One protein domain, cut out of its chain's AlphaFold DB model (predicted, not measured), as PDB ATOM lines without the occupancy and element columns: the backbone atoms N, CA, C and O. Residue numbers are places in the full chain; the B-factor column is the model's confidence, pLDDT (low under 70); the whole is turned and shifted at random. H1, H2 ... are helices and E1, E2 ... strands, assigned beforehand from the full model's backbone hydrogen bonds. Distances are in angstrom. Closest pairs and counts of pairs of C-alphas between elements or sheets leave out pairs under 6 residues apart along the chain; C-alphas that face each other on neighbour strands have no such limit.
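What this domain is: This is residues 224 to 379 of the 380 residues of the protein "GH97_C domain-containing protein" of Verrucomicrobia bacterium ADurb.Bin070 (UniProt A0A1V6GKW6). A twisted wall of six antiparallel strands has two helices, H1 and H2, side by side over one face, and a small second sheet, E4 and E7, over part of the other face, where the two sheets make a partial sandwich. The short helices H3 and H4 lie in the stretch between E4 and E5, and H4 has its centre farthest of the elements from the mean of the C-alphas. The printed part has 156 residues with four named helices and eight named strands, in the order H1 H2 E1 E2 E3 E4 H3 H4 E5 E6 E7 E8, and its class is mixed, helices and strands. The large sheet has the order E1 E2 E3 E8 E5 E6. The whole is compact, with a radius of gyration of the C-alphas of 15.1 A, and flat, spanning 42 by 42 by 22 A.

Where its parts are: H1, residues 231 to 240, begins with C-alpha 231 at (135.825, 137.709, 171.367) and is 14.0 A long. Residues 241 to 259 hold no named element. H2, residues 260 to 270, is 15.5 A long. E1, residues 278 to 285, is 21.2 A long; E2, residues 289 to 296, and E3, residues 299 to 306, are each 24.0 A long. E4, residues 310 to 315, is 16.0 A long and begins with C-alpha 310 at (133.265, 149.801, 171.224). H3, residues 317 to 320, and H4, residues 325 to 328, have four residues each. E5, residues 332 to 338, is 18.5 A long, E6, residues 349 to 356, 19.1 A, and E7, residues 361 to 366, 15.7 A. E8, residues 371 to 378, is 23.4 A long and ends with C-alpha 378 at (150.877, 152.431, 148.241).

How they stand to each other: In the large sheet E1 and E6 are the edge strands. E1, E2 and E3 form a meander, each strand the antiparallel neighbour of the one before; E1 and E2 are a hairpin, with N 280 and O 293 at 2.9 A, and E2 and E3 another, with N 294 and O 301 at 2.8 A. E8 is antiparallel to E3, with N 302 and O 374 at 2.8 A, and to E5, with N 335 and O 375 at 2.9 A. E5 and E6 are a hairpin, with N 336 and O 351 at 2.9 A. H1 and H2 are on the same face of this sheet, two layers of helices and strands. H2 has a height over the sheet of 7.0 A and lies over E3 and, only just, with 3 C-alphas, over E8; the closest C-alphas of H2 and E8 are those of Tyr 262 and Gly 371, 4.0 A apart. H1 has a height over the sheet of 8.0 A. H1 and H2 only just touch, with 3 pairs of C-alphas within 8 A, the closest being Leu 238 and Ile 270 at 7.7 A; they run the same way at a shallow tilt of 3 degrees. E4 and E7 are antiparallel neighbours, with N 312 and O 364 at 2.8 A. Their sheet and the large one form a sandwich, two sheets face to face, 8.6 A centre to centre where they face each other. H3 only grazes the large sheet, with residues 318 to 319, and H4 is not on it. Every O i to N i+4 pair is within hydrogen-bond range in H2 and 5 of 6 in H1; H3 and H4 are too short for such a pair.

The domain as a whole: The C-alphas of Ala 224 and Ala 355, the two farthest apart, are 43.3 A from each other. The printed part has no cut. The link from H1 to H2, with 19 residues, is long; those from H2 to E1 and from E5 to E6 are short but not tight. Residues 227 to 228 pair, parallel, with residues 253 to 254. The mean pLDDT of the printed part is 83.4, and 21 residues are under 70, among them residues 314 to 319 and 357 to 361.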
ATOM      1  N   ALA A 224     148.796 123.178 170.267       78.88
ATOM      2  CA  ALA A 224     148.081 122.017 169.727       78.88
ATOM      3  C   ALA A 224     146.752 122.388 169.042       78.88
ATOM      4  O   ALA A 224     146.418 121.839 167.998       78.88
ATOM      5  N   ALA A 225     146.010 123.337 169.617       84.62
ATOM      6  CA  ALA A 225     144.768 123.873 169.068       84.62
ATOM      7  C   ALA A 225     144.606 125.347 169.463       84.62
ATOM      8  O   ALA A 225     145.128 125.779 170.493       84.62
ATOM      9  N   LEU A 226     143.870 126.108 168.653       88.44
ATOM     10  CA  LEU A 226     143.563 127.517 168.895       88.44
ATOM     11  C   LEU A 226     142.043 127.708 168.805       88.44
ATOM     12  O   LEU A 226     141.505 128.067 167.759       88.44
ATOM     13  N   ASN A 227     141.355 127.373 169.898       91.25
ATOM     14  CA  ASN A 227     139.896 127.365 169.988       91.25
ATOM     15  C   ASN A 227     139.406 128.715 170.512       91.25
ATOM     16  O   ASN A 227     139.696 129.081 171.644       91.25
ATOM     17  N   ILE A 228     138.644 129.441 169.701       94.06
ATOM     18  CA  ILE A 228     138.260 130.826 169.967       94.06
ATOM     19  C   ILE A 228     136.739 130.881 170.053       94.06
ATOM     20  O   ILE A 228     136.066 131.118 169.054       94.06
ATOM     21  N   ALA A 229     136.186 130.585 171.230       89.50
ATOM     22  CA  ALA A 229     134.740 130.497 171.433       89.50
ATOM     23  C   ALA A 229     134.030 131.849 171.225       89.50
ATOM     24  O   ALA A 229     132.973 131.898 170.593       89.50
ATOM     25  N   ASP A 230     134.642 132.926 171.716       91.00
ATOM     26  CA  ASP A 230     134.125 134.292 171.704       91.00
ATOM     27  C   ASP A 230     135.262 135.328 171.591       91.00
ATOM     28  O   ASP A 230     136.453 134.992 171.512       91.00
ATOM     29  N   GLY A 231     134.893 136.610 171.556       84.94
ATOM     30  CA  GLY A 231     135.825 137.709 171.367       84.94
ATOM     31  C   GLY A 231     136.764 137.915 172.549       84.94
ATOM     32  O   GLY A 231     137.899 138.353 172.332       84.94
ATOM     33  N   ARG A 232     136.342 137.551 173.771       81.69
ATOM     34  CA  ARG A 232     137.175 137.599 174.980       81.69
ATOM     35  C   ARG A 232     138.297 136.580 174.862       81.69
ATOM     36  O   ARG A 232     139.463 136.956 174.970       81.69
ATOM     37  N   LEU A 233     137.962 135.328 174.568       79.50
ATOM     38  CA  LEU A 233     138.925 134.235 174.477       79.50
ATOM     39  C   LEU A 233     139.960 134.472 173.368       79.50
ATOM     40  O   LEU A 233     141.142 134.175 173.539       79.50
ATOM     41  N   GLY A 234     139.553 135.075 172.248       84.12
ATOM     42  CA  GLY A 234     140.494 135.473 171.199       84.12
ATOM     43  C   GLY A 234     141.391 136.642 171.610       84.12
ATOM     44  O   GLY A 234     142.602 136.587 171.385       84.12
ATOM     45  N   CYS A 235     140.857 137.659 172.296       78.75
ATOM     46  CA  CYS A 235     141.700 138.710 172.873       78.75
ATOM     47  C   CYS A 235     142.711 138.116 173.867       78.75
ATOM     48  O   CYS A 235     143.895 138.428 173.782       78.75
ATOM     49  N   GLU A 236     142.290 137.207 174.751       73.00
ATOM     50  CA  GLU A 236     143.189 136.460 175.641       73.00
ATOM     51  C   GLU A 236     144.266 135.691 174.853       73.00
ATOM     52  O   GLU A 236     145.452 135.867 175.122       73.00
ATOM     53  N   HIS A 237     143.915 134.920 173.820       78.25
ATOM     54  CA  HIS A 237     144.889 134.192 172.998       78.25
ATOM     55  C   HIS A 237     145.972 135.085 172.367       78.25
ATOM     56  O   HIS A 237     147.138 134.673 172.308       78.25
ATOM     57  N   LEU A 238     145.626 136.304 171.934       78.44
ATOM     58  CA  LEU A 238     146.573 137.265 171.349       78.44
ATOM     59  C   LEU A 238     147.631 137.767 172.347       78.44
ATOM     60  O   LEU A 238     148.718 138.146 171.914       78.44
ATOM     61  N   PHE A 239     147.359 137.719 173.657       70.69
ATOM     62  CA  PHE A 239     148.311 138.104 174.708       70.69
ATOM     63  C   PHE A 239     148.925 136.913 175.455       70.69
ATOM     64  O   PHE A 239     150.067 137.008 175.901       70.69
ATOM     65  N   LEU A 240     148.197 135.800 175.592       68.25
ATOM     66  CA  LEU A 240     148.538 134.671 176.470       68.25
ATOM     67  C   LEU A 240     149.078 133.436 175.735       68.25
ATOM     68  O   LEU A 240     149.726 132.597 176.353       68.25
ATOM     69  N   THR A 241     148.818 133.292 174.431       73.06
ATOM     70  CA  THR A 241     149.171 132.075 173.672       73.06
ATOM     71  C   THR A 241     150.045 132.393 172.468       73.06
ATOM     72  O   THR A 241     151.165 131.893 172.355       73.06
ATOM     73  N   VAL A 242     149.567 133.265 171.579       77.81
ATOM     74  CA  VAL A 242     150.243 133.612 170.322       77.81
ATOM     75  C   VAL A 242     151.655 134.180 170.548       77.81
ATOM     76  O   VAL A 242     152.567 133.730 169.849       77.81
ATOM     77  N   PRO A 243     151.918 135.087 171.515       72.06
ATOM     78  CA  PRO A 243     153.252 135.665 171.694       72.06
ATOM     79  C   PRO A 243     154.324 134.691 172.191       72.06
ATOM     80  O   PRO A 243     155.488 135.079 172.212       72.06
ATOM     81  N   PHE A 244     153.951 133.474 172.607       67.31
ATOM     82  CA  PHE A 244     154.821 132.527 173.318       67.31
ATOM     83  C   PHE A 244     155.271 131.317 172.497       67.31
ATOM     84  O   PHE A 244     155.985 130.453 173.001       67.31
ATOM     85  N   THR A 245     154.901 131.260 171.224       69.44
ATOM     86  CA  THR A 245     155.402 130.270 170.266       69.44
ATOM     87  C   THR A 245     155.989 130.983 169.050       69.44
ATOM     88  O   THR A 245     155.473 132.022 168.630       69.44
ATOM     89  N   ARG A 246     157.007 130.375 168.427       69.19
ATOM     90  CA  ARG A 246     157.489 130.708 167.072       69.19
ATOM     91  C   ARG A 246     157.199 129.621 166.023       69.19
ATOM     92  O   ARG A 246     157.561 129.809 164.868       69.19
ATOM     93  N   SER A 247     156.555 128.513 166.401       73.38
ATOM     94  CA  SER A 247     156.123 127.458 165.470       73.38
ATOM     95  C   SER A 247     155.067 127.978 164.485       73.38
ATOM     96  O   SER A 247     154.499 129.053 164.692       73.38
ATOM     97  N   ALA A 248     154.710 127.185 163.472       82.62
ATOM     98  CA  ALA A 248     153.411 127.358 162.824       82.62
ATOM     99  C   ALA A 248     152.293 127.332 163.889       82.62
ATOM    100  O   ALA A 248     152.414 126.636 164.907       82.62
ATOM    101  N   LEU A 249     151.239 128.123 163.685       86.38
ATOM    102  CA  LEU A 249     150.022 128.044 164.493       86.38
ATOM    103  C   LEU A 249     149.027 127.108 163.801       86.38
ATOM    104  O   LEU A 249     148.983 127.095 162.571       86.38
ATOM    105  N   PRO A 250     148.215 126.349 164.554       89.06
ATOM    106  CA  PRO A 250     147.086 125.644 163.968       89.06
ATOM    107  C   PRO A 250     146.053 126.656 163.452       89.06
ATOM    108  O   PRO A 250     145.920 127.755 164.001       89.06
ATOM    109  N   THR A 251     145.290 126.267 162.429       91.75
ATOM    110  CA  THR A 251     144.143 127.044 161.940       91.75
ATOM    111  C   THR A 251     143.181 127.339 163.099       91.75
ATOM    112  O   THR A 251     142.837 126.404 163.831       91.75
ATOM    113  N   PRO A 252     142.730 128.591 163.300       94.62
ATOM    114  CA  PRO A 252     141.857 128.912 164.423       94.62
ATOM    115  C   PRO A 252     140.464 128.289 164.276       94.62
ATOM    116  O   PRO A 252     139.822 128.395 163.230       94.62
ATOM    117  N   ALA A 253     139.958 127.688 165.352       96.31
ATOM    118  CA  ALA A 253     138.598 127.168 165.432       96.31
ATOM    119  C   ALA A 253     137.686 128.217 166.089       96.31
ATOM    120  O   ALA A 253     137.597 128.314 167.312       96.31
ATOM    121  N   PHE A 254     137.038 129.033 165.258       97.44
ATOM    122  CA  PHE A 254     136.215 130.170 165.678       97.44
ATOM    123  C   PHE A 254     134.752 129.786 165.983       97.44
ATOM    124  O   PHE A 254     134.031 129.308 165.100       97.44
ATOM    125  N   GLY A 255     134.283 130.089 167.196       95.38
ATOM    126  CA  GLY A 255     132.903 129.906 167.652       95.38
ATOM    127  C   GLY A 255     131.884 130.760 166.890       95.38
ATOM    128  O   GLY A 255     132.235 131.705 166.185       95.38
ATOM    129  N   ALA A 256     130.598 130.412 166.990       94.56
ATOM    130  CA  ALA A 256     129.547 130.970 166.129       94.56
ATOM    131  C   ALA A 256     129.279 132.478 166.324       94.56
ATOM    132  O   ALA A 256     128.825 133.124 165.385       94.56
ATOM    133  N   ALA A 257     129.579 133.039 167.501       91.25
ATOM    134  CA  ALA A 257     129.336 134.451 167.817       91.25
ATOM    135  C   ALA A 257     130.284 135.427 167.093       91.25
ATOM    136  O   ALA A 257     129.921 136.577 166.866       91.25
ATOM    137  N   LEU A 258     131.484 134.976 166.714       96.81
ATOM    138  CA  LEU A 258     132.519 135.831 166.128       96.81
ATOM    139  C   LEU A 258     132.164 136.263 164.703       96.81
ATOM    140  O   LEU A 258     131.941 135.412 163.831       96.81
ATOM    141  N   THR A 259     132.177 137.567 164.432       96.44
ATOM    142  CA  THR A 259     131.826 138.089 163.102       96.44
ATOM    143  C   THR A 259     132.867 137.704 162.038       96.44
ATOM    144  O   THR A 259     134.018 137.393 162.360       96.44
ATOM    145  N   PRO A 260     132.531 137.728 160.734       96.69
ATOM    146  CA  PRO A 260     133.526 137.508 159.681       96.69
ATOM    147  C   PRO A 260     134.662 138.540 159.693       96.69
ATOM    148  O   PRO A 260     135.806 138.182 159.415       96.69
ATOM    149  N   ALA A 261     134.377 139.791 160.076       96.50
ATOM    150  CA  ALA A 261     135.403 140.818 160.217       96.50
ATOM    151  C   ALA A 261     136.328 140.544 161.418       96.50
ATOM    152  O   ALA A 261     137.539 140.717 161.281       96.50
ATOM    153  N   TYR A 262     135.809 140.016 162.540       97.38
ATOM    154  CA  TYR A 262     136.637 139.493 163.637       97.38
ATOM    155  C   TYR A 262     137.596 138.408 163.141       97.38
ATOM    156  O   TYR A 262     138.793 138.476 163.413       97.38
ATOM    157  N   ARG A 263     137.087 137.406 162.411       97.62
ATOM    158  CA  ARG A 263     137.883 136.254 161.943       97.62
ATOM    159  C   ARG A 263     139.035 136.708 161.046       97.62
ATOM    160  O   ARG A 263     140.189 136.408 161.345       97.62
ATOM    161  N   ALA A 264     138.734 137.525 160.033       96.62
ATOM    162  CA  ALA A 264     139.734 138.088 159.125       96.62
ATOM    163  C   ALA A 264     140.764 138.978 159.851       96.62
ATOM    164  O   ALA A 264     141.958 138.923 159.554       96.62
ATOM    165  N   ALA A 265     140.323 139.776 160.829       96.38
ATOM    166  CA  ALA A 265     141.208 140.586 161.660       96.38
ATOM    167  C   ALA A 265     142.143 139.716 162.517       96.38
ATOM    168  O   ALA A 265     143.351 139.950 162.560       96.38
ATOM    169  N   PHE A 266     141.603 138.686 163.169       95.56
ATOM    170  CA  PHE A 266     142.361 137.772 164.015       95.56
ATOM    171  C   PHE A 266     143.415 136.999 163.211       95.56
ATOM    172  O   PHE A 266     144.588 136.994 163.589       95.56
ATOM    173  N   GLU A 267     143.028 136.407 162.077       94.50
ATOM    174  CA  GLU A 267     143.939 135.714 161.155       94.50
ATOM    175  C   GLU A 267     145.073 136.636 160.690       94.50
ATOM    176  O   GLU A 267     146.249 136.272 160.787       94.50
ATOM    177  N   ALA A 268     144.749 137.873 160.295       92.56
ATOM    178  CA  ALA A 268     145.742 138.867 159.899       92.56
ATOM    179  C   ALA A 268     146.731 139.222 161.028       92.56
ATOM    180  O   ALA A 268     147.905 139.469 160.749       92.56
ATOM    181  N   LEU A 269     146.306 139.232 162.298       88.31
ATOM    182  CA  LEU A 269     147.214 139.441 163.432       88.31
ATOM    183  C   LEU A 269     148.151 138.242 163.636       88.31
ATOM    184  O   LEU A 269     149.366 138.434 163.782       88.31
ATOM    185  N   ILE A 270     147.612 137.018 163.625       88.25
ATOM    186  CA  ILE A 270     148.365 135.813 164.006       88.25
ATOM    187  C   ILE A 270     149.278 135.243 162.915       88.25
ATOM    188  O   ILE A 270     150.224 134.543 163.278       88.25
ATOM    189  N   ASP A 271     149.029 135.567 161.639       87.25
ATOM    190  CA  ASP A 271     149.721 135.081 160.430       87.25
ATOM    191  C   ASP A 271     151.231 134.818 160.646       87.25
ATOM    192  O   ASP A 271     151.960 135.630 161.238       87.25
ATOM    193  N   ARG A 272     151.731 133.667 160.194       80.12
ATOM    194  CA  ARG A 272     153.162 133.307 160.271       80.12
ATOM    195  C   ARG A 272     153.761 132.908 158.932       80.12
ATOM    196  O   ARG A 272     154.979 132.793 158.845       80.12
ATOM    197  N   ASP A 273     152.918 132.763 157.921       81.88
ATOM    198  CA  ASP A 273     153.273 132.204 156.624       81.88
ATOM    199  C   ASP A 273     153.555 133.330 155.616       81.88
ATOM    200  O   ASP A 273     154.388 133.176 154.723       81.88
ATOM    201  N   THR A 274     152.952 134.513 155.806       81.88
ATOM    202  CA  THR A 274     153.335 135.725 155.070       81.88
ATOM    203  C   THR A 274     154.564 136.388 155.696       81.88
ATOM    204  O   THR A 274     154.552 136.792 156.866       81.88
ATOM    205  N   ALA A 275     155.597 136.600 154.874       81.25
ATOM    206  CA  ALA A 275     156.769 137.402 155.219       81.25
ATOM    207  C   ALA A 275     156.376 138.788 155.768       81.25
ATOM    208  O   ALA A 275     155.498 139.468 155.234       81.25
ATOM    209  N   CYS A 276     157.034 139.206 156.849       82.94
ATOM    210  CA  CYS A 276     156.657 140.389 157.611       82.94
ATOM    211  C   CYS A 276     157.900 141.200 157.986       82.94
ATOM    212  O   CYS A 276     158.715 140.753 158.791       82.94
ATOM    213  N   ASP A 277     158.028 142.398 157.415       82.25
ATOM    214  CA  ASP A 277     159.159 143.298 157.672       82.25
ATOM    215  C   ASP A 277     159.042 143.988 159.039       82.25
ATOM    216  O   ASP A 277     160.036 144.416 159.623       82.25
ATOM    217  N   ALA A 278     157.808 144.174 159.514       76.25
ATOM    218  CA  ALA A 278     157.502 144.735 160.823       76.25
ATOM    219  C   ALA A 278     156.124 144.263 161.297       76.25
ATOM    220  O   ALA A 278     155.146 144.364 160.559       76.25
ATOM    221  N   PHE A 279     156.034 143.825 162.551       78.50
ATOM    222  CA  PHE A 279     154.778 143.563 163.253       78.50
ATOM    223  C   PHE A 279     154.763 144.350 164.559       78.50
ATOM    224  O   PHE A 279     155.773 144.405 165.259       78.50
ATOM    225  N   TRP A 280     153.626 144.953 164.887       70.62
ATOM    226  CA  TRP A 280     153.481 145.766 166.087       70.62
ATOM    227  C   TRP A 280     152.040 145.729 166.598       70.62
ATOM    228  O   TRP A 280     151.117 146.090 165.871       70.62
ATOM    229  N   MET A 281     151.829 145.323 167.852       74.06
ATOM    230  CA  MET A 281     150.539 145.517 168.516       74.06
ATOM    231  C   MET A 281     150.479 146.946 169.055       74.06
ATOM    232  O   MET A 281     151.167 147.294 170.012       74.06
ATOM    233  N   MET A 282     149.656 147.773 168.415       70.88
ATOM    234  CA  MET A 282     149.535 149.206 168.692       70.88
ATOM    235  C   MET A 282     148.926 149.464 170.076       70.88
ATOM    236  O   MET A 282     149.317 150.402 170.771       70.88
ATOM    237  N   ARG A 283     147.941 148.643 170.463       70.81
ATOM    238  CA  ARG A 283     147.234 148.696 171.751       70.81
ATOM    239  C   ARG A 283     146.399 147.437 171.976       70.81
ATOM    240  O   ARG A 283     146.089 146.710 171.034       70.81
ATOM    241  N   GLY A 284     145.931 147.258 173.199       69.81
ATOM    242  CA  GLY A 284     144.875 146.315 173.538       69.81
ATOM    243  C   GLY A 284     144.848 146.034 175.030       69.81
ATOM    244  O   GLY A 284     145.781 146.409 175.737       69.81
ATOM    245  N   GLU A 285     143.780 145.378 175.456       65.56
ATOM    246  CA  GLU A 285     143.547 144.907 176.815       65.56
ATOM    247  C   GLU A 285     143.071 143.441 176.723       65.56
ATOM    248  O   GLU A 285     142.160 143.145 175.933       65.56
ATOM    249  N   PRO A 286     143.692 142.497 177.452       65.31
ATOM    250  CA  PRO A 286     143.338 141.083 177.393       65.31
ATOM    251  C   PRO A 286     141.880 140.845 177.755       65.31
ATOM    252  O   PRO A 286     141.336 141.466 178.660       65.31
ATOM    253  N   GLY A 287     141.237 139.941 177.025       65.06
ATOM    254  CA  GLY A 287     139.815 139.671 177.194       65.06
ATOM    255  C   GLY A 287     138.867 140.787 176.730       65.06
ATOM    256  O   GLY A 287     137.671 140.533 176.635       65.06
ATOM    257  N   GLU A 288     139.358 141.982 176.379       73.44
ATOM    258  CA  GLU A 288     138.516 143.080 175.892       73.44
ATOM    259  C   GLU A 288     138.725 143.425 174.414       73.44
ATOM    260  O   GLU A 288     137.753 143.530 173.662       73.44
ATOM    261  N   PHE A 289     139.960 143.730 174.002       81.06
ATOM    262  CA  PHE A 289     140.256 144.181 172.640       81.06
ATOM    263  C   PHE A 289     141.741 144.107 172.293       81.06
ATOM    264  O   PHE A 289     142.610 144.246 173.149       81.06
ATOM    265  N   ALA A 290     142.046 143.995 171.006       80.69
ATOM    266  CA  ALA A 290     143.411 144.040 170.497       80.69
ATOM    267  C   ALA A 290     143.452 144.811 169.176       80.69
ATOM    268  O   ALA A 290     142.546 144.673 168.359       80.69
ATOM    269  N   VAL A 291     144.494 145.618 168.953       84.56
ATOM    270  CA  VAL A 291     144.775 146.270 167.665       84.56
ATOM    271  C   VAL A 291     146.254 146.131 167.339       84.56
ATOM    272  O   VAL A 291     147.112 146.528 168.131       84.56
ATOM    273  N   GLY A 292     146.556 145.621 166.151       82.69
ATOM    274  CA  GLY A 292     147.920 145.445 165.672       82.69
ATOM    275  C   GLY A 292     148.069 145.688 164.185       82.69
ATOM    276  O   GLY A 292     147.097 145.740 163.438       82.69
ATOM    277  N   ALA A 293     149.315 145.854 163.766       86.25
ATOM    278  CA  ALA A 293     149.693 146.220 162.418       86.25
ATOM    279  C   ALA A 293     150.859 145.363 161.915       86.25
ATOM    280  O   ALA A 293     151.756 144.990 162.675       86.25
ATOM    281  N   ARG A 294     150.852 145.075 160.613       87.88
ATOM    282  CA  ARG A 294     151.883 144.327 159.885       87.88
ATOM    283  C   ARG A 294     152.287 145.084 158.635       87.88
ATOM    284  O   ARG A 294     151.413 145.527 157.894       87.88
ATOM    285  N   ARG A 295     153.588 145.169 158.374       88.88
ATOM    286  CA  ARG A 295     154.162 145.710 157.138       88.88
ATOM    287  C   ARG A 295     154.810 144.599 156.318       88.88
ATOM    288  O   ARG A 295     155.521 143.759 156.870       88.88
ATOM    289  N   GLN A 296     154.615 144.653 155.005       89.62
ATOM    290  CA  GLN A 296     155.390 143.910 154.013       89.62
ATOM    291  C   GLN A 296     155.697 144.862 152.851       89.62
ATOM    292  O   GLN A 296     154.785 145.351 152.178       89.62
ATOM    293  N   GLY A 297     156.971 145.203 152.652       89.06
ATOM    294  CA  GLY A 297     157.368 146.282 151.751       89.06
ATOM    295  C   GLY A 297     156.705 147.607 152.144       89.06
ATOM    296  O   GLY A 297     156.863 148.091 153.266       89.06
ATOM    297  N   ALA A 298     155.942 148.189 151.225       87.81
ATOM    298  CA  ALA A 298     155.172 149.411 151.456       87.81
ATOM    299  C   ALA A 298     153.699 149.158 151.844       87.81
ATOM    300  O   ALA A 298     152.984 150.110 152.134       87.81
ATOM    301  N   VAL A 299     153.225 147.905 151.863       90.81
ATOM    302  CA  VAL A 299     151.842 147.578 152.251       90.81
ATOM    303  C   VAL A 299     151.750 147.428 153.765       90.81
ATOM    304  O   VAL A 299     152.541 146.699 154.368       90.81
ATOM    305  N   TRP A 300     150.742 148.062 154.365       90.06
ATOM    306  CA  TRP A 300     150.361 147.841 155.758       90.06
ATOM    307  C   TRP A 300     149.005 147.143 155.855       90.06
ATOM    308  O   TRP A 300     148.061 147.505 155.158       90.06
ATOM    309  N   ARG A 301     148.893 146.179 156.768       93.19
ATOM    310  CA  ARG A 301     147.626 145.613 157.246       93.19
ATOM    311  C   ARG A 301     147.468 145.980 158.715       93.19
ATOM    312  O   ARG A 301     148.364 145.671 159.496       93.19
ATOM    313  N   VAL A 302     146.371 146.624 159.097       91.50
ATOM    314  CA  VAL A 302     146.045 146.957 160.493       91.50
ATOM    315  C   VAL A 302     144.742 146.272 160.850       91.50
ATOM    316  O   VAL A 302     143.733 146.497 160.196       91.50
ATOM    317  N   ALA A 303     144.756 145.446 161.882       94.38
ATOM    318  CA  ALA A 303     143.614 144.651 162.290       94.38
ATOM    319  C   ALA A 303     143.238 144.950 163.741       94.38
ATOM    320  O   ALA A 303     144.112 145.190 164.581       94.38
ATOM    321  N   GLY A 304     141.940 144.929 164.028       92.38
ATOM    322  CA  GLY A 304     141.405 145.091 165.372       92.38
ATOM    323  C   GLY A 304     140.288 144.101 165.666       92.38
ATOM    324  O   GLY A 304     139.491 143.787 164.789       92.38
ATOM    325  N   VAL A 305     140.235 143.627 166.907       94.25
ATOM    326  CA  VAL A 305     139.227 142.690 167.422       94.25
ATOM    327  C   VAL A 305     138.730 143.147 168.791       94.25
ATOM    328  O   VAL A 305     139.475 143.804 169.527       94.25
ATOM    329  N   THR A 306     137.495 142.794 169.156       87.81
ATOM    330  CA  THR A 306     136.943 143.096 170.483       87.81
ATOM    331  C   THR A 306     135.939 142.061 170.997       87.81
ATOM    332  O   THR A 306     135.262 141.392 170.227       87.81
ATOM    333  N   ALA A 307     135.832 141.956 172.323       80.50
ATOM    334  CA  ALA A 307     134.830 141.183 173.055       80.50
ATOM    335  C   ALA A 307     133.548 141.980 173.378       80.50
ATOM    336  O   ALA A 307     132.529 141.408 173.762       80.50
ATOM    337  N   ALA A 308     133.580 143.310 173.255       80.75
ATOM    338  CA  ALA A 308     132.469 144.190 173.603       80.75
ATOM    339  C   ALA A 308     132.335 145.315 172.574       80.75
ATOM    340  O   ALA A 308     133.339 145.841 172.106       80.75
ATOM    341  N   ALA A 309     131.101 145.711 172.258       82.12
ATOM    342  CA  ALA A 309     130.857 146.785 171.300       82.12
ATOM    343  C   ALA A 309     131.559 148.080 171.746       82.12
ATOM    344  O   ALA A 309     131.314 148.568 172.853       82.12
ATOM    345  N   LYS A 310     132.463 148.608 170.911       81.94
ATOM    346  CA  LYS A 310     133.265 149.801 171.224       81.94
ATOM    347  C   LYS A 310     133.819 150.471 169.968       81.94
ATOM    348  O   LYS A 310     134.152 149.801 168.992       81.94
ATOM    349  N   THR A 311     134.010 151.785 170.036       78.69
ATOM    350  CA  THR A 311     134.741 152.544 169.016       78.69
ATOM    351  C   THR A 311     136.248 152.344 169.177       78.69
ATOM    352  O   THR A 311     136.805 152.550 170.258       78.69
ATOM    353  N   LEU A 312     136.942 151.997 168.095       73.81
ATOM    354  CA  LEU A 312     138.395 151.862 168.039       73.81
ATOM    355  C   LEU A 312     138.988 152.832 167.006       73.81
ATOM    356  O   LEU A 312     138.910 152.615 165.803       73.81
ATOM    357  N   THR A 313     139.674 153.881 167.474       72.50
ATOM    358  CA  THR A 313     140.378 154.837 166.595       72.50
ATOM    359  C   THR A 313     141.769 154.338 166.210       72.50
ATOM    360  O   THR A 313     142.644 154.283 167.073       72.50
ATOM    361  N   VAL A 314     142.002 153.968 164.957       69.88
ATOM    362  CA  VAL A 314     143.336 153.676 164.415       69.88
ATOM    363  C   VAL A 314     144.024 154.978 164.017       69.88
ATOM    364  O   VAL A 314     143.488 155.786 163.260       69.88
ATOM    365  N   ARG A 315     145.239 155.161 164.531       69.94
ATOM    366  CA  ARG A 315     146.133 156.272 164.218       69.94
ATOM    367  C   ARG A 315     147.214 155.774 163.269       69.94
ATOM    368  O   ARG A 315     148.164 155.126 163.696       69.94
ATOM    369  N   VAL A 316     147.052 156.038 161.975       65.56
ATOM    370  CA  VAL A 316     148.016 155.578 160.961       65.56
ATOM    371  C   VAL A 316     149.360 156.316 161.114       65.56
ATOM    372  O   VAL A 316     150.412 155.720 160.887       65.56
ATOM    373  N   GLU A 317     149.336 157.548 161.642       64.69
ATOM    374  CA  GLU A 317     150.513 158.338 162.058       64.69
ATOM    375  C   GLU A 317     151.531 157.529 162.895       64.69
ATOM    376  O   GLU A 317     152.739 157.629 162.666       64.69
ATOM    377  N   ASP A 318     151.059 156.654 163.793       64.06
ATOM    378  CA  ASP A 318     151.912 155.849 164.677       64.06
ATOM    379  C   ASP A 318     152.735 154.793 163.908       64.06
ATOM    380  O   ASP A 318     153.850 154.438 164.300       64.06
ATOM    381  N   LEU A 319     152.212 154.296 162.781       66.25
ATOM    382  CA  LEU A 319     152.891 153.312 161.931       66.25
ATOM    383  C   LEU A 319     154.062 153.934 161.167       66.25
ATOM    384  O   LEU A 319     154.990 153.236 160.742       66.25
ATOM    385  N   TRP A 320     154.038 155.249 160.945       70.88
ATOM    386  CA  TRP A 320     154.985 155.896 160.040       70.88
ATOM    387  C   TRP A 320     156.369 156.044 160.626       70.88
ATOM    388  O   TRP A 320     157.342 155.916 159.887       70.88
ATOM    389  N   LEU A 321     156.482 156.174 161.948       65.75
ATOM    390  CA  LEU A 321     157.764 156.070 162.643       65.75
ATOM    391  C   LEU A 321     158.487 154.749 162.305       65.75
ATOM    392  O   LEU A 321     159.712 154.732 162.216       65.75
ATOM    393  N   ARG A 322     157.728 153.678 162.017       66.19
ATOM    394  CA  ARG A 322     158.202 152.337 161.616       66.19
ATOM    395  C   ARG A 322     158.170 152.078 160.097       66.19
ATOM    396  O   ARG A 322     158.511 150.984 159.645       66.19
ATOM    397  N   THR A 323     157.758 153.062 159.303       71.38
ATOM    398  CA  THR A 323     157.746 153.000 157.832       71.38
ATOM    399  C   THR A 323     159.010 153.661 157.278       71.38
ATOM    400  O   THR A 323     159.357 154.743 157.761       71.38
ATOM    401  N   PRO A 324     159.707 153.065 156.294       80.88
ATOM    402  CA  PRO A 324     160.829 153.706 155.603       80.88
ATOM    403  C   PRO A 324     160.451 155.050 154.957       80.88
ATOM    404  O   PRO A 324     159.298 155.258 154.570       80.88
ATOM    405  N   VAL A 325     161.401 155.986 154.862       80.88
ATOM    406  CA  VAL A 325     161.143 157.384 154.447       80.88
ATOM    407  C   VAL A 325     160.561 157.455 153.034       80.88
ATOM    408  O   VAL A 325     159.605 158.192 152.795       80.88
ATOM    409  N   GLU A 326     161.075 156.627 152.132       81.81
ATOM    410  CA  GLU A 326     160.624 156.458 150.755       81.81
ATOM    411  C   GLU A 326     159.138 156.070 150.645       81.81
ATOM    412  O   GLU A 326     158.460 156.471 149.698       81.81
ATOM    413  N   TRP A 327     158.595 155.345 151.630       81.06
ATOM    414  CA  TRP A 327     157.192 154.920 151.653       81.06
ATOM    415  C   TRP A 327     156.284 155.911 152.396       81.06
ATOM    416  O   TRP A 327     155.100 155.995 152.071       81.06
ATOM    417  N   ARG A 328     156.816 156.726 153.321       76.94
ATOM    418  CA  ARG A 328     156.053 157.813 153.979       76.94
ATOM    419  C   ARG A 328     155.584 158.889 152.996       76.94
ATOM    420  O   ARG A 328     154.559 159.516 153.232       76.94
ATOM    421  N   ALA A 329     156.339 159.114 151.919       77.62
ATOM    422  CA  ALA A 329     156.042 160.138 150.916       77.62
ATOM    423  C   ALA A 329     154.911 159.755 149.937       77.62
ATOM    424  O   ALA A 329     154.455 160.602 149.168       77.62
ATOM    425  N   ARG A 330     154.461 158.492 149.937       82.69
ATOM    426  CA  ARG A 330     153.432 157.997 149.013       82.69
ATOM    427  C   ARG A 330     152.016 158.342 149.482       82.69
ATOM    428  O   ARG A 330     151.746 158.480 150.673       82.69
ATOM    429  N   ARG A 331     151.088 158.409 148.523       85.50
ATOM    430  CA  ARG A 331     149.643 158.325 148.782       85.50
ATOM    431  C   ARG A 331     149.218 156.867 148.883       85.50
ATOM    432  O   ARG A 331     149.848 156.001 148.277       85.50
ATOM    433  N   TYR A 332     148.148 156.609 149.628       86.56
ATOM    434  CA  TYR A 332     147.666 155.254 149.879       86.56
ATOM    435  C   TYR A 332     146.221 155.071 149.414       86.56
ATOM    436  O   TYR A 332     145.385 155.961 149.562       86.56
ATOM    437  N   THR A 333     145.919 153.896 148.873       90.69
ATOM    438  CA  THR A 333     144.549 153.383 148.829       90.69
ATOM    439  C   THR A 333     144.307 152.627 150.132       90.69
ATOM    440  O   THR A 333     145.095 151.747 150.483       90.69
ATOM    441  N   VAL A 334     143.252 152.986 150.858       89.88
ATOM    442  CA  VAL A 334     142.850 152.354 152.120       89.88
ATOM    443  C   VAL A 334     141.611 151.508 151.861       89.88
ATOM    444  O   VAL A 334     140.534 152.041 151.606       89.88
ATOM    445  N   GLU A 335     141.779 150.193 151.917       93.31
ATOM    446  CA  GLU A 335     140.705 149.199 151.893       93.31
ATOM    447  C   GLU A 335     140.284 148.916 153.342       93.31
ATOM    448  O   GLU A 335     141.148 148.671 154.187       93.31
ATOM    449  N   ILE A 336     138.986 148.955 153.643       92.88
ATOM    450  CA  ILE A 336     138.433 148.688 154.980       92.88
ATOM    451  C   ILE A 336     137.453 147.525 154.883       92.88
ATOM    452  O   ILE A 336     136.430 147.653 154.222       92.88
ATOM    453  N   LEU A 337     137.737 146.430 155.585       95.62
ATOM    454  CA  LEU A 337     136.771 145.388 155.930       95.62
ATOM    455  C   LEU A 337     136.353 145.601 157.388       95.62
ATOM    456  O   LEU A 337     137.215 145.629 158.267       95.62
ATOM    457  N   ARG A 338     135.056 145.733 157.666       93.56
ATOM    458  CA  ARG A 338     134.524 145.935 159.027       93.56
ATOM    459  C   ARG A 338     133.176 145.251 159.240       93.56
ATOM    460  O   ARG A 338     132.540 144.797 158.285       93.56
ATOM    461  N   ASP A 339     132.734 145.211 160.491       89.31
ATOM    462  CA  ASP A 339     131.353 144.872 160.837       89.31
ATOM    463  C   ASP A 339     130.346 145.859 160.202       89.31
ATOM    464  O   ASP A 339     130.668 147.043 160.027       89.31
ATOM    465  N   PRO A 340     129.125 145.401 159.867       88.12
ATOM    466  CA  PRO A 340     128.030 146.280 159.472       88.12
ATOM    467  C   PRO A 340     127.487 147.071 160.672       88.12
ATOM    468  O   PRO A 340     127.312 146.542 161.771       88.12
ATOM    469  N   LEU A 341     127.164 148.338 160.436       86.00
ATOM    470  CA  LEU A 341     126.423 149.208 161.343       86.00
ATOM    471  C   LEU A 341     124.907 148.957 161.214       86.00
ATOM    472  O   LEU A 341     124.449 148.384 160.220       86.00
ATOM    473  N   PRO A 342     124.084 149.398 162.187       82.12
ATOM    474  CA  PRO A 342     122.632 149.267 162.106       82.12
ATOM    475  C   PRO A 342     122.057 149.872 160.814       82.12
ATOM    476  O   PRO A 342     122.137 151.078 160.593       82.12
ATOM    477  N   GLY A 343     121.449 149.025 159.978       86.25
ATOM    478  CA  GLY A 343     120.865 149.405 158.686       86.25
ATOM    479  C   GLY A 343     121.731 149.087 157.461       86.25
ATOM    480  O   GLY A 343     121.219 149.147 156.345       86.25
ATOM    481  N   GLU A 344     122.997 148.700 157.635       88.19
ATOM    482  CA  GLU A 344     123.832 148.196 156.539       88.19
ATOM    483  C   GLU A 344     123.532 146.717 156.242       88.19
ATOM    484  O   GLU A 344     123.159 145.941 157.124       88.19
ATOM    485  N   ALA A 345     123.667 146.321 154.974       86.56
ATOM    486  CA  ALA A 345     123.318 144.983 154.505       86.56
ATOM    487  C   ALA A 345     124.541 144.058 154.399       86.56
ATOM    488  O   ALA A 345     125.617 144.469 153.972       86.56
ATOM    489  N   GLY A 346     124.328 142.772 154.686       89.44
ATOM    490  CA  GLY A 346     125.348 141.730 154.566       89.44
ATOM    491  C   GLY A 346     126.149 141.489 155.855       89.44
ATOM    492  O   GLY A 346     125.940 142.162 156.861       89.44
ATOM    493  N   PRO A 347     127.044 140.484 155.858       88.56
ATOM    494  CA  PRO A 347     127.740 140.035 157.065       88.56
ATOM    495  C   PRO A 347     129.053 140.793 157.346       88.56
ATOM    496  O   PRO A 347     129.697 140.554 158.364       88.56
ATOM    497  N   CYS A 348     129.478 141.655 156.424       92.69
ATOM    498  CA  CYS A 348     130.626 142.549 156.539       92.69
ATOM    499  C   CYS A 348     130.482 143.676 155.510       92.69
ATOM    500  O   CYS A 348     129.835 143.491 154.477       92.69
ATOM    501  N   VAL A 349     131.108 144.818 155.778       91.81
ATOM    502  CA  VAL A 349     131.140 145.967 154.870       91.81
ATOM    503  C   VAL A 349     132.563 146.157 154.357       91.81
ATOM    504  O   VAL A 349     133.520 146.087 155.130       91.81
ATOM    505  N   ASN A 350     132.683 146.363 153.043       94.19
ATOM    506  CA  ASN A 350     133.941 146.625 152.352       94.19
ATOM    507  C   ASN A 350     133.911 148.033 151.755       94.19
ATOM    508  O   ASN A 350     133.086 148.321 150.890       94.19
ATOM    509  N   GLU A 351     134.829 148.890 152.189       90.81
ATOM    510  CA  GLU A 351     134.975 150.265 151.707       90.81
ATOM    511  C   GLU A 351     136.374 150.475 151.121       90.81
ATOM    512  O   GLU A 351     137.327 149.764 151.447       90.81
ATOM    513  N   THR A 352     136.525 151.437 150.212       92.06
ATOM    514  CA  THR A 352     137.819 151.740 149.586       92.06
ATOM    515  C   THR A 352     137.963 153.235 149.358       92.06
ATOM    516  O   THR A 352     137.176 153.849 148.643       92.06
ATOM    517  N   PHE A 353     139.012 153.810 149.938       85.75
ATOM    518  CA  PHE A 353     139.313 155.235 149.883       85.75
ATOM    519  C   PHE A 353     140.644 155.440 149.158       85.75
ATOM    520  O   PHE A 353     141.697 155.015 149.634       85.75
ATOM    521  N   ALA A 354     140.615 156.076 147.988       88.75
ATOM    522  CA  ALA A 354     141.814 156.358 147.197       88.75
ATOM    523  C   ALA A 354     142.542 157.630 147.674       88.75
ATOM    524  O   ALA A 354     141.948 158.488 148.326       88.75
ATOM    525  N   ALA A 355     143.822 157.765 147.303       82.69
ATOM    526  CA  ALA A 355     144.651 158.968 147.467       82.69
ATOM    527  C   ALA A 355     144.762 159.508 148.910       82.69
ATOM    528  O   ALA A 355     145.042 160.693 149.138       82.69
ATOM    529  N   GLN A 356     144.577 158.630 149.894       79.88
ATOM    530  CA  GLN A 356     144.590 158.985 151.303       79.88
ATOM    531  C   GLN A 356     145.954 159.514 151.727       79.88
ATOM    532  O   GLN A 356     147.010 159.074 151.251       79.88
ATOM    533  N   ALA A 357     145.900 160.524 152.590       67.44
ATOM    534  CA  ALA A 357     147.080 161.109 153.191       67.44
ATOM    535  C   ALA A 357     147.682 160.138 154.223       67.44
ATOM    536  O   ALA A 357     146.965 159.296 154.769       67.44
ATOM    537  N   PRO A 358     148.989 160.240 154.509       57.78
ATOM    538  CA  PRO A 358     149.616 159.367 155.487       57.78
ATOM    539  C   PRO A 358     148.997 159.531 156.899       57.78
ATOM    540  O   PRO A 358     148.866 158.566 157.641       57.78
ATOM    541  N   ASP A 359     148.604 160.736 157.289       61.94
ATOM    542  CA  ASP A 359     148.146 161.121 158.633       61.94
ATOM    543  C   ASP A 359     146.664 160.812 158.940       61.94
ATOM    544  O   ASP A 359     146.115 161.288 159.936       61.94
ATOM    545  N   VAL A 360     146.004 159.989 158.118       65.88
ATOM    546  CA  VAL A 360     144.593 159.628 158.308       65.88
ATOM    547  C   VAL A 360     144.357 158.911 159.644       65.88
ATOM    548  O   VAL A 360     145.096 158.020 160.073       65.88
ATOM    549  N   ARG A 361     143.257 159.291 160.299       67.94
ATOM    550  CA  ARG A 361     142.737 158.656 161.512       67.94
ATOM    551  C   ARG A 361     141.418 157.984 161.173       67.94
ATOM    552  O   ARG A 361     140.487 158.654 160.737       67.94
ATOM    553  N   VAL A 362     141.340 156.676 161.387       70.44
ATOM    554  CA  VAL A 362     140.134 155.889 161.106       70.44
ATOM    555  C   VAL A 362     139.465 155.566 162.435       70.44
ATOM    556  O   VAL A 362     140.059 154.890 163.268       70.44
ATOM    557  N   ALA A 363     138.251 156.060 162.665       74.12
ATOM    558  CA  ALA A 363     137.418 155.621 163.781       74.12
ATOM    559  C   ALA A 363     136.442 154.562 163.267       74.12
ATOM    560  O   ALA A 363     135.759 154.798 162.275       74.12
ATOM    561  N   LEU A 364     136.424 153.400 163.915       77.88
ATOM    562  CA  LEU A 364     135.559 152.282 163.554       77.88
ATOM    563  C   LEU A 364     134.752 151.882 164.780       77.88
ATOM    564  O   LEU A 364     135.337 151.643 165.837       77.88
ATOM    565  N   ASP A 365     133.435 151.802 164.637       79.94
ATOM    566  CA  ASP A 365     132.558 151.211 165.643       79.94
ATOM    567  C   ASP A 365     132.485 149.704 165.398       79.94
ATOM    568  O   ASP A 365     132.149 149.263 164.300       79.94
ATOM    569  N   LEU A 366     132.860 148.914 166.405       84.25
ATOM    570  CA  LEU A 366     132.845 147.454 166.333       84.25
ATOM    571  C   LEU A 366     131.628 146.911 167.074       84.25
ATOM    572  O   LEU A 366     131.243 147.428 168.131       84.25
ATOM    573  N   ALA A 367     131.079 145.811 166.565       88.81
ATOM    574  CA  ALA A 367     130.092 145.027 167.289       88.81
ATOM    575  C   ALA A 367     130.721 144.322 168.510       88.81
ATOM    576  O   ALA A 367     131.942 144.223 168.655       88.81
ATOM    577  N   ARG A 368     129.875 143.779 169.394       91.06
ATOM    578  CA  ARG A 368     130.304 142.716 170.318       91.06
ATOM    579  C   ARG A 368     130.830 141.546 169.478       91.06
ATOM    580  O   ARG A 368     130.217 141.227 168.465       91.06
ATOM    581  N   ASP A 369     131.931 140.933 169.912       94.88
ATOM    582  CA  ASP A 369     132.586 139.822 169.200       94.88
ATOM    583  C   ASP A 369     132.988 140.177 167.746       94.88
ATOM    584  O   ASP A 369     133.089 139.312 166.871       94.88
ATOM    585  N   GLY A 370     133.220 141.477 167.512       95.56
ATOM    586  CA  GLY A 370     133.446 142.112 166.216       95.56
ATOM    587  C   GLY A 370     134.891 142.541 165.941       95.56
ATOM    588  O   GLY A 370     135.784 142.430 166.789       95.56
ATOM    589  N   GLY A 371     135.141 143.048 164.734       95.69
ATOM    590  CA  GLY A 371     136.485 143.390 164.277       95.69
ATOM    591  C   GLY A 371     136.559 144.195 162.983       95.69
ATOM    592  O   GLY A 371     135.559 144.534 162.354       95.69
ATOM    593  N   PHE A 372     137.791 144.506 162.584       95.31
ATOM    594  CA  PHE A 372     138.098 145.161 161.316       95.31
ATOM    595  C   PHE A 372     139.484 144.787 160.787       95.31
ATOM    596  O   PHE A 372     140.406 144.495 161.553       95.31
ATOM    597  N   LEU A 373     139.656 144.917 159.473       96.25
ATOM    598  CA  LEU A 373     140.932 144.853 158.773       96.25
ATOM    599  C   LEU A 373     141.050 146.044 157.810       96.25
ATOM    600  O   LEU A 373     140.287 146.176 156.860       96.25
ATOM    601  N   LEU A 374     142.047 146.893 158.046       92.81
ATOM    602  CA  LEU A 374     142.485 147.966 157.158       92.81
ATOM    603  C   LEU A 374     143.671 147.469 156.331       92.81
ATOM    604  O   LEU A 374     144.664 147.025 156.907       92.81
ATOM    605  N   THR A 375     143.628 147.602 155.008       93.56
ATOM    606  CA  THR A 375     144.800 147.403 154.143       93.56
ATOM    607  C   THR A 375     145.160 148.718 153.468       93.56
ATOM    608  O   THR A 375     144.393 149.255 152.675       93.56
ATOM    609  N   LEU A 376     146.344 149.244 153.780       90.62
ATOM    610  CA  LEU A 376     146.900 150.443 153.167       90.62
ATOM    611  C   LEU A 376     147.879 150.012 152.077       90.62
ATOM    612  O   LEU A 376     148.964 149.498 152.367       90.62
ATOM    613  N   ARG A 377     147.492 150.216 150.818       92.19
ATOM    614  CA  ARG A 377     148.326 149.933 149.646       92.19
ATOM    615  C   ARG A 377     148.946 151.227 149.129       92.19
ATOM    616  O   ARG A 377     148.205 152.190 148.935       92.19
ATOM    617  N   PRO A 378     150.264 151.275 148.880       89.75
ATOM    618  CA  PRO A 378     150.877 152.431 148.241       89.75
ATOM    619  C   PRO A 378     150.295 152.596 146.836       89.75
ATOM    620  O   PRO A 378     150.121 151.619 146.106       89.75
ATOM    621  N   GLN A 379     150.027 153.833 146.442       86.25
ATOM    622  CA  GLN A 379     149.790 154.151 145.040       86.25
ATOM    623  C   GLN A 379     151.137 154.166 144.280       86.25
ATOM    624  O   GLN A 379     152.183 154.325 144.936       86.25
TER     625      GLN A 379